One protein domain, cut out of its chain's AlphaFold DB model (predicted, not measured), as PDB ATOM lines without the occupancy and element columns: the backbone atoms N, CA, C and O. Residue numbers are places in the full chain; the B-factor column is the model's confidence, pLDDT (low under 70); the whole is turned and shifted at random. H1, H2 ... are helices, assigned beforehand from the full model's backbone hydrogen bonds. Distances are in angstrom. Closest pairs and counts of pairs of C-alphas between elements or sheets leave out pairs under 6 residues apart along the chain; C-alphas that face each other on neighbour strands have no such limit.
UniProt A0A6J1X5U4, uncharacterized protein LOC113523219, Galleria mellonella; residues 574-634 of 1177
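Overview. This is residues 574 to 634 of the 1177 residues of the protein "uncharacterized protein LOC113523219" of Galleria mellonella (UniProt A0A6J1X5U4). Three short helices, H1, H3 and H4, stand in a slightly bowed row with H3 in the middle, and the longest helix, H2, runs along one side of this row. H1 and H4 make the two ends, and contacts between the helices are few. The printed part has 61 residues with four named helices in the order H1, H2, H3, H4 and no named strand; the class is all helix. It is compact, with a radius of gyration of the C-alphas of 11.1 A, and elongated, spanning 31 by 20 by 19 A.

Arrangement. H1, residues 574 to 582, is apart from H2, residues 591 to 603. H1 is close to but not clearly touching H3, residues 609 to 617: the closest C-alphas, of Leu 574 and Leu 611, are 6.3 A apart. These two run the same way at a shallow tilt of 24 degrees. H2 and H3 are close but not clearly touching, with the C-alphas of Ile 601 and Leu 612 closest at 7.5 A; they run opposite ways at a steep tilt of 45 degrees. H3 and H4, residues 626 to 632, form a helical hairpin and only just touch, with 3 pairs of C-alphas within 8 A; the closest are those of Gly 609 and His 632, at 6.8 A. H1 and H4 are apart. In H1, H2, H3 and H4 every O i to N i+4 pair is within hydrogen-bond range.

Along the chain. H1 begins at C-alpha 574, (-28.406, 9.418, 8.447), and is 12.4 A long. H2 is 18.5 A long and begins at C-alpha 591, (-39.554, 19.289, 16.356). H3 is 12.4 A long. H4 is 10.0 A long and ends at C-alpha 632, (-37.005, -4.614, 14.344).

Size, cuts and confidence. The C-alphas of Tyr 583 and Gln 634, the two farthest apart, are 31.7 A apart. The printed part has no cut. The link from H2 to H3 is tight; those from H1 to H2 and from H3 to H4 are short. No printed residue is under 70 in pLDDT.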
ATOM      1  N   LEU A 574     -29.630   9.817   7.740       90.88
ATOM      2  CA  LEU A 574     -28.406   9.418   8.447       90.88
ATOM      3  C   LEU A 574     -27.306  10.486   8.354       90.88
ATOM      4  O   LEU A 574     -26.597  10.718   9.338       90.88
ATOM      5  N   LYS A 575     -27.177  11.161   7.205       92.94
ATOM      6  CA  LYS A 575     -26.255  12.296   7.018       92.94
ATOM      7  C   LYS A 575     -26.667  13.502   7.860       92.94
ATOM      8  O   LYS A 575     -25.811  14.100   8.507       92.94
ATOM      9  N   LEU A 576     -27.962  13.796   7.954       91.38
ATOM     10  CA  LEU A 576     -28.502  14.789   8.884       91.38
ATOM     11  C   LEU A 576     -28.093  14.481  10.336       91.38
ATOM     12  O   LEU A 576     -27.601  15.363  11.041       91.38
ATOM     13  N   LEU A 577     -28.224  13.224  10.779       89.62
ATOM     14  CA  LEU A 577     -27.781  12.826  12.120       89.62
ATOM     15  C   LEU A 577     -26.262  12.991  12.319       89.62
ATOM     16  O   LEU A 577     -25.855  13.359  13.420       89.62
ATOM     17  N   ASN A 578     -25.435  12.783  11.281       91.31
ATOM     18  CA  ASN A 578     -23.992  13.068  11.347       91.31
ATOM     19  C   ASN A 578     -23.725  14.549  11.639       91.31
ATOM     20  O   ASN A 578     -22.919  14.849  12.515       91.31
ATOM     21  N   VAL A 579     -24.418  15.467  10.951       90.25
ATOM     22  CA  VAL A 579     -24.272  16.918  11.175       90.25
ATOM     23  C   VAL A 579     -24.610  17.271  12.618       90.25
ATOM     24  O   VAL A 579     -23.827  17.923  13.304       90.25
ATOM     25  N   LEU A 580     -25.761  16.811  13.113       87.50
ATOM     26  CA  LEU A 580     -26.196  17.118  14.476       87.50
ATOM     27  C   LEU A 580     -25.203  16.601  15.525       87.50
ATOM     28  O   LEU A 580     -24.900  17.303  16.489       87.50
ATOM     29  N   GLU A 581     -24.652  15.405  15.323       88.50
ATOM     30  CA  GLU A 581     -23.661  14.811  16.219       88.50
ATOM     31  C   GLU A 581     -22.330  15.577  16.208       88.50
ATOM     32  O   GLU A 581     -21.810  15.918  17.275       88.50
ATOM     33  N   ASP A 582     -21.816  15.917  15.022       90.12
ATOM     34  CA  ASP A 582     -20.530  16.601  14.855       90.12
ATOM     35  C   ASP A 582     -20.490  17.997  15.482       90.12
ATOM     36  O   ASP A 582     -19.428  18.436  15.942       90.12
ATOM     37  N   TYR A 583     -21.647  18.657  15.540       87.31
ATOM     38  CA  TYR A 583     -21.830  19.969  16.154       87.31
ATOM     39  C   TYR A 583     -22.494  19.930  17.537       87.31
ATOM     40  O   TYR A 583     -22.758  20.988  18.108       87.31
ATOM     41  N   HIS A 584     -22.727  18.739  18.100       87.88
ATOM     42  CA  HIS A 584     -23.358  18.536  19.410       87.88
ATOM     43  C   HIS A 584     -24.734  19.211  19.556       87.88
ATOM     44  O   HIS A 584     -25.087  19.738  20.616       87.88
ATOM     45  N   ILE A 585     -25.529  19.184  18.489       84.50
ATOM     46  CA  ILE A 585     -26.890  19.712  18.466       84.50
ATOM     47  C   ILE A 585     -27.868  18.581  18.757       84.50
ATOM     48  O   ILE A 585     -27.809  17.502  18.173       84.50
ATOM     49  N   ARG A 586     -28.800  18.830  19.673       83.19
ATOM     50  CA  ARG A 586     -29.859  17.873  19.983       83.19
ATOM     51  C   ARG A 586     -31.006  18.020  18.974       83.19
ATOM     52  O   ARG A 586     -31.459  19.132  18.712       83.19
ATOM     53  N   LEU A 587     -31.476  16.895  18.426       83.12
ATOM     54  CA  LEU A 587     -32.555  16.843  17.425       83.12
ATOM     55  C   LEU A 587     -33.912  17.329  17.969       83.12
ATOM     56  O   LEU A 587     -34.757  17.777  17.204       83.12
ATOM     57  N   ASP A 588     -34.111  17.298  19.286       75.81
ATOM     58  CA  ASP A 588     -35.300  17.852  19.948       75.81
ATOM     59  C   ASP A 588     -35.464  19.371  19.759       75.81
ATOM     60  O   ASP A 588     -36.570  19.881  19.907       75.81
ATOM     61  N   LYS A 589     -34.404  20.086  19.359       79.75
ATOM     62  CA  LYS A 589     -34.477  21.496  18.947       79.75
ATOM     63  C   LYS A 589     -35.134  21.706  17.575       79.75
ATOM     64  O   LYS A 589     -35.421  22.847  17.227       79.75
ATOM     65  N   TYR A 590     -35.388  20.637  16.817       84.81
ATOM     66  CA  TYR A 590     -36.041  20.674  15.504       84.81
ATOM     67  C   TYR A 590     -37.287  19.766  15.491       84.81
ATOM     68  O   TYR A 590     -37.279  18.712  14.850       84.81
ATOM     69  N   PRO A 591     -38.378  20.146  16.186       84.88
ATOM     70  CA  PRO A 591     -39.554  19.289  16.356       84.88
ATOM     71  C   PRO A 591     -40.218  18.894  15.028       84.88
ATOM     72  O   PRO A 591     -40.625  17.746  14.882       84.88
ATOM     73  N   ALA A 592     -40.247  19.795  14.039       85.25
ATOM     74  CA  ALA A 592     -40.790  19.510  12.707       85.25
ATOM     75  C   ALA A 592     -39.987  18.430  11.955       85.25
ATOM     76  O   ALA A 592     -40.554  17.546  11.315       85.25
ATOM     77  N   ILE A 593     -38.657  18.450  12.081       87.25
ATOM     78  CA  ILE A 593     -37.783  17.430  11.486       87.25
ATOM     79  C   ILE A 593     -37.975  16.095  12.215       87.25
ATOM     80  O   ILE A 593     -38.070  15.043  11.585       87.25
ATOM     81  N   LEU A 594     -38.083  16.127  13.547       89.12
ATOM     82  CA  LEU A 594     -38.323  14.931  14.348       89.12
ATOM     83  C   LEU A 594     -39.661  14.261  13.999       89.12
ATOM     84  O   LEU A 594     -39.698  13.036  13.884       89.12
ATOM     85  N   SER A 595     -40.737  15.027  13.781       88.50
ATOM     86  CA  SER A 595     -42.026  14.465  13.357       88.50
ATOM     87  C   SER A 595     -41.949  13.792  11.987       88.50
ATOM     88  O   SER A 595     -42.495  12.702  11.841       88.50
ATOM     89  N   ILE A 596     -41.213  14.381  11.034       87.31
ATOM     90  CA  ILE A 596     -40.990  13.796   9.699       87.31
ATOM     91  C   ILE A 596     -40.221  12.474   9.815       87.31
ATOM     92  O   ILE A 596     -40.597  11.476   9.207       87.31
ATOM     93  N   ILE A 597     -39.172  12.432  10.641       89.69
ATOM     94  CA  ILE A 597     -38.398  11.204  10.874       89.69
ATOM     95  C   ILE A 597     -39.281  10.114  11.497       89.69
ATOM     96  O   ILE A 597     -39.222   8.960  11.075       89.69
ATOM     97  N   ILE A 598     -40.112  10.460  12.485       90.19
ATOM     98  CA  ILE A 598     -41.010   9.500  13.142       90.19
ATOM     99  C   ILE A 598     -42.051   8.961  12.155       90.19
ATOM    100  O   ILE A 598     -42.251   7.746  12.107       90.19
ATOM    101  N   SER A 599     -42.706   9.822  11.369       89.19
ATOM    102  CA  SER A 599     -43.696   9.381  10.378       89.19
ATOM    103  C   SER A 599     -43.060   8.506   9.300       89.19
ATOM    104  O   SER A 599     -43.608   7.455   8.972       89.19
ATOM    105  N   PHE A 600     -41.867   8.878   8.829       89.94
ATOM    106  CA  PHE A 600     -41.121   8.121   7.828       89.94
ATOM    107  C   PHE A 600     -40.755   6.714   8.327       89.94
ATOM    108  O   PHE A 600     -40.993   5.727   7.633       89.94
ATOM    109  N   ILE A 601     -40.255   6.590   9.564       90.00
ATOM    110  CA  ILE A 601     -39.930   5.284  10.164       90.00
ATOM    111  C   ILE A 601     -41.176   4.400  10.285       90.00
ATOM    112  O   ILE A 601     -41.095   3.197  10.037       90.00
ATOM    113  N   LYS A 602     -42.325   4.980  10.655       89.25
ATOM    114  CA  LYS A 602     -43.587   4.235  10.778       89.25
ATOM    115  C   LYS A 602     -44.096   3.717   9.434       89.25
ATOM    116  O   LYS A 602     -44.625   2.612   9.383       89.25
ATOM    117  N   GLN A 603     -43.913   4.485   8.361       88.31
ATOM    118  CA  GLN A 603     -44.326   4.106   7.007       88.31
ATOM    119  C   GLN A 603     -43.355   3.117   6.340       88.31
ATOM    120  O   GLN A 603     -43.788   2.235   5.602       88.31
ATOM    121  N   HIS A 604     -42.052   3.209   6.634       88.50
ATOM    122  CA  HIS A 604     -40.996   2.456   5.944       88.50
ATOM    123  C   HIS A 604     -40.108   1.631   6.896       88.50
ATOM    124  O   HIS A 604     -38.877   1.624   6.789       88.50
ATOM    125  N   LEU A 605     -40.722   0.905   7.836       85.81
ATOM    126  CA  LEU A 605     -40.009   0.183   8.902       85.81
ATOM    127  C   LEU A 605     -38.960  -0.825   8.390       85.81
ATOM    128  O   LEU A 605     -37.916  -0.992   9.022       85.81
ATOM    129  N   SER A 606     -39.210  -1.487   7.255       85.12
ATOM    130  CA  SER A 606     -38.335  -2.535   6.702       85.12
ATOM    131  C   SER A 606     -36.937  -2.036   6.323       85.12
ATOM    132  O   SER A 606     -35.974  -2.790   6.447       85.12
ATOM    133  N   ILE A 607     -36.808  -0.769   5.918       88.38
ATOM    134  CA  ILE A 607     -35.548  -0.159   5.457       88.38
ATOM    135  C   ILE A 607     -34.936   0.824   6.470       88.38
ATOM    136  O   ILE A 607     -33.785   1.229   6.329       88.38
ATOM    137  N   CYS A 608     -35.669   1.185   7.529       89.00
ATOM    138  CA  CYS A 608     -35.251   2.189   8.517       89.00
ATOM    139  C   CYS A 608     -34.419   1.638   9.692       89.00
ATOM    140  O   CYS A 608     -34.235   2.336  10.692       89.00
ATOM    141  N   GLY A 609     -33.914   0.405   9.610       86.50
ATOM    142  CA  GLY A 609     -33.266  -0.276  10.737       86.50
ATOM    143  C   GLY A 609     -32.094   0.484  11.368       86.50
ATOM    144  O   GLY A 609     -32.059   0.698  12.582       86.50
ATOM    145  N   GLU A 610     -31.152   0.956  10.547       88.31
ATOM    146  CA  GLU A 610     -29.980   1.703  11.033       88.31
ATOM    147  C   GLU A 610     -30.369   3.063  11.627       88.31
ATOM    148  O   GLU A 610     -29.877   3.457  12.690       88.31
ATOM    149  N   LEU A 611     -31.314   3.755  10.985       89.75
ATOM    150  CA  LEU A 611     -31.847   5.029  11.465       89.75
ATOM    151  C   LEU A 611     -32.488   4.864  12.853       89.75
ATOM    152  O   LEU A 611     -32.174   5.615  13.780       89.75
ATOM    153  N   LEU A 612     -33.312   3.829  13.023       89.50
ATOM    154  CA  LEU A 612     -33.981   3.502  14.281       89.50
ATOM    155  C   LEU A 612     -32.981   3.167  15.398       89.50
ATOM    156  O   LEU A 612     -33.057   3.733  16.493       89.50
ATOM    157  N   ASN A 613     -31.983   2.323  15.113       87.81
ATOM    158  CA  ASN A 613     -30.922   1.982  16.065       87.81
ATOM    159  C   ASN A 613     -30.140   3.224  16.523       87.81
ATOM    160  O   ASN A 613     -29.796   3.362  17.706       87.81
ATOM    161  N   ARG A 614     -29.860   4.154  15.603       87.69
ATOM    162  CA  ARG A 614     -29.137   5.392  15.909       87.69
ATOM    163  C   ARG A 614     -29.948   6.337  16.797       87.69
ATOM    164  O   ARG A 614     -29.404   6.830  17.788       87.69
ATOM    165  N   LEU A 615     -31.243   6.518  16.528       88.62
ATOM    166  CA  LEU A 615     -32.134   7.303  17.395       88.62
ATOM    167  C   LEU A 615     -32.215   6.714  18.809       88.62
ATOM    168  O   LEU A 615     -32.065   7.437  19.801       88.62
ATOM    169  N   PHE A 616     -32.361   5.389  18.924       86.31
ATOM    170  CA  PHE A 616     -32.435   4.718  20.220       86.31
ATOM    171  C   PHE A 616     -31.135   4.842  21.013       86.31
ATOM    172  O   PHE A 616     -31.193   5.137  22.210       86.31
ATOM    173  N   ARG A 617     -29.969   4.686  20.379       83.69
ATOM    174  CA  ARG A 617     -28.653   4.917  21.003       83.69
ATOM    175  C   ARG A 617     -28.529   6.341  21.553       83.69
ATOM    176  O   ARG A 617     -28.110   6.507  22.698       83.69
ATOM    177  N   ASN A 618     -29.026   7.326  20.808       82.44
ATOM    178  CA  ASN A 618     -29.016   8.743  21.183       82.44
ATOM    179  C   ASN A 618     -30.157   9.169  22.126       82.44
ATOM    180  O   ASN A 618     -30.237  10.335  22.498       82.44
ATOM    181  N   ARG A 619     -31.002   8.231  22.579       85.31
ATOM    182  CA  ARG A 619     -32.136   8.483  23.492       85.31
ATOM    183  C   ARG A 619     -33.235   9.388  22.911       85.31
ATOM    184  O   ARG A 619     -33.919  10.058  23.676       85.31
ATOM    185  N   ILE A 620     -33.443   9.360  21.595       85.44
ATOM    186  CA  ILE A 620     -34.441  10.181  20.889       85.44
ATOM    187  C   ILE A 620     -35.668   9.329  20.522       85.44
ATOM    188  O   ILE A 620     -35.505   8.177  20.130       85.44
ATOM    189  N   ALA A 621     -36.881   9.887  20.669       85.44
ATOM    190  CA  ALA A 621     -38.172   9.294  20.268       85.44
ATOM    191  C   ALA A 621     -38.433   7.843  20.744       85.44
ATOM    192  O   ALA A 621     -39.142   7.065  20.104       85.44
ATOM    193  N   ARG A 622     -37.829   7.439  21.872       86.12
ATOM    194  CA  ARG A 622     -37.871   6.047  22.354       86.12
ATOM    195  C   ARG A 622     -39.272   5.569  22.736       86.12
ATOM    196  O   ARG A 622     -39.501   4.363  22.718       86.12
ATOM    197  N   LYS A 623     -40.164   6.476  23.153       85.00
ATOM    198  CA  LYS A 623     -41.539   6.127  23.541       85.00
ATOM    199  C   LYS A 623     -42.417   5.974  22.299       85.00
ATOM    200  O   LYS A 623     -43.176   5.022  22.196       85.00
ATOM    201  N   GLU A 624     -42.259   6.897  21.360       87.56
ATOM    202  CA  GLU A 624     -43.048   7.051  20.141       87.56
ATOM    203  C   GLU A 624     -42.760   5.963  19.102       87.56
ATOM    204  O   GLU A 624     -43.645   5.648  18.310       87.56
ATOM    205  N   LEU A 625     -41.539   5.411  19.122       89.06
ATOM    206  CA  LEU A 625     -41.050   4.359  18.222       89.06
ATOM    207  C   LEU A 625     -40.801   3.018  18.944       89.06
ATOM    208  O   LEU A 625     -40.018   2.184  18.483       89.06
ATOM    209  N   PHE A 626     -41.384   2.819  20.133       88.06
ATOM    210  CA  PHE A 626     -41.111   1.639  20.961       88.06
ATOM    211  C   PHE A 626     -41.518   0.325  20.275       88.06
ATOM    212  O   PHE A 626     -40.739  -0.633  20.281       88.06
ATOM    213  N   ARG A 627     -42.715   0.284  19.677       87.88
ATOM    214  CA  ARG A 627     -43.269  -0.916  19.024       87.88
ATOM    215  C   ARG A 627     -42.494  -1.257  17.758       87.88
ATOM    216  O   ARG A 627     -42.121  -2.407  17.550       87.88
ATOM    217  N   GLU A 628     -42.177  -0.241  16.970       89.12
ATOM    218  CA  GLU A 628     -41.374  -0.303  15.754       89.12
ATOM    219  C   GLU A 628     -39.975  -0.845  16.067       89.12
ATOM    220  O   GLU A 628     -39.499  -1.784  15.425       89.12
ATOM    221  N   ASN A 629     -39.344  -0.327  17.126       88.62
ATOM    222  CA  ASN A 629     -38.043  -0.809  17.578       88.62
ATOM    223  C   ASN A 629     -38.096  -2.238  18.114       88.62
ATOM    224  O   ASN A 629     -37.162  -2.993  17.867       88.62
ATOM    225  N   PHE A 630     -39.155  -2.639  18.824       87.94
ATOM    226  CA  PHE A 630     -39.301  -4.029  19.262       87.94
ATOM    227  C   PHE A 630     -39.477  -4.985  18.073       87.94
ATOM    228  O   PHE A 630     -38.850  -6.041  18.043       87.94
ATOM    229  N   SER A 631     -40.263  -4.607  17.062       84.88
ATOM    230  CA  SER A 631     -40.460  -5.404  15.842       84.88
ATOM    231  C   SER A 631     -39.175  -5.595  15.030       84.88
ATOM    232  O   SER A 631     -38.999  -6.652  14.412       84.88
ATOM    233  N   HIS A 632     -38.290  -4.591  15.041       82.81
ATOM    234  CA  HIS A 632     -37.005  -4.614  14.344       82.81
ATOM    235  C   HIS A 632     -35.879  -5.270  15.166       82.81
ATOM    236  O   HIS A 632     -35.103  -6.057  14.635       82.81
ATOM    237  N   ASN A 633     -35.785  -4.972  16.466       83.44
ATOM    238  CA  ASN A 633     -34.680  -5.380  17.332       83.44
ATOM    239  C   ASN A 633     -35.193  -6.158  18.555       83.44
ATOM    240  O   ASN A 633     -35.625  -5.579  19.554       83.44
ATOM    241  N   GLN A 634     -35.105  -7.489  18.490       85.38
ATOM    242  CA  GLN A 634     -35.593  -8.428  19.508       85.38
ATOM    243  C   GLN A 634     -34.442  -9.057  20.307       85.38
ATOM    244  O   GLN A 634     -34.165 -10.248  20.209       85.38
TER     245      GLN A 634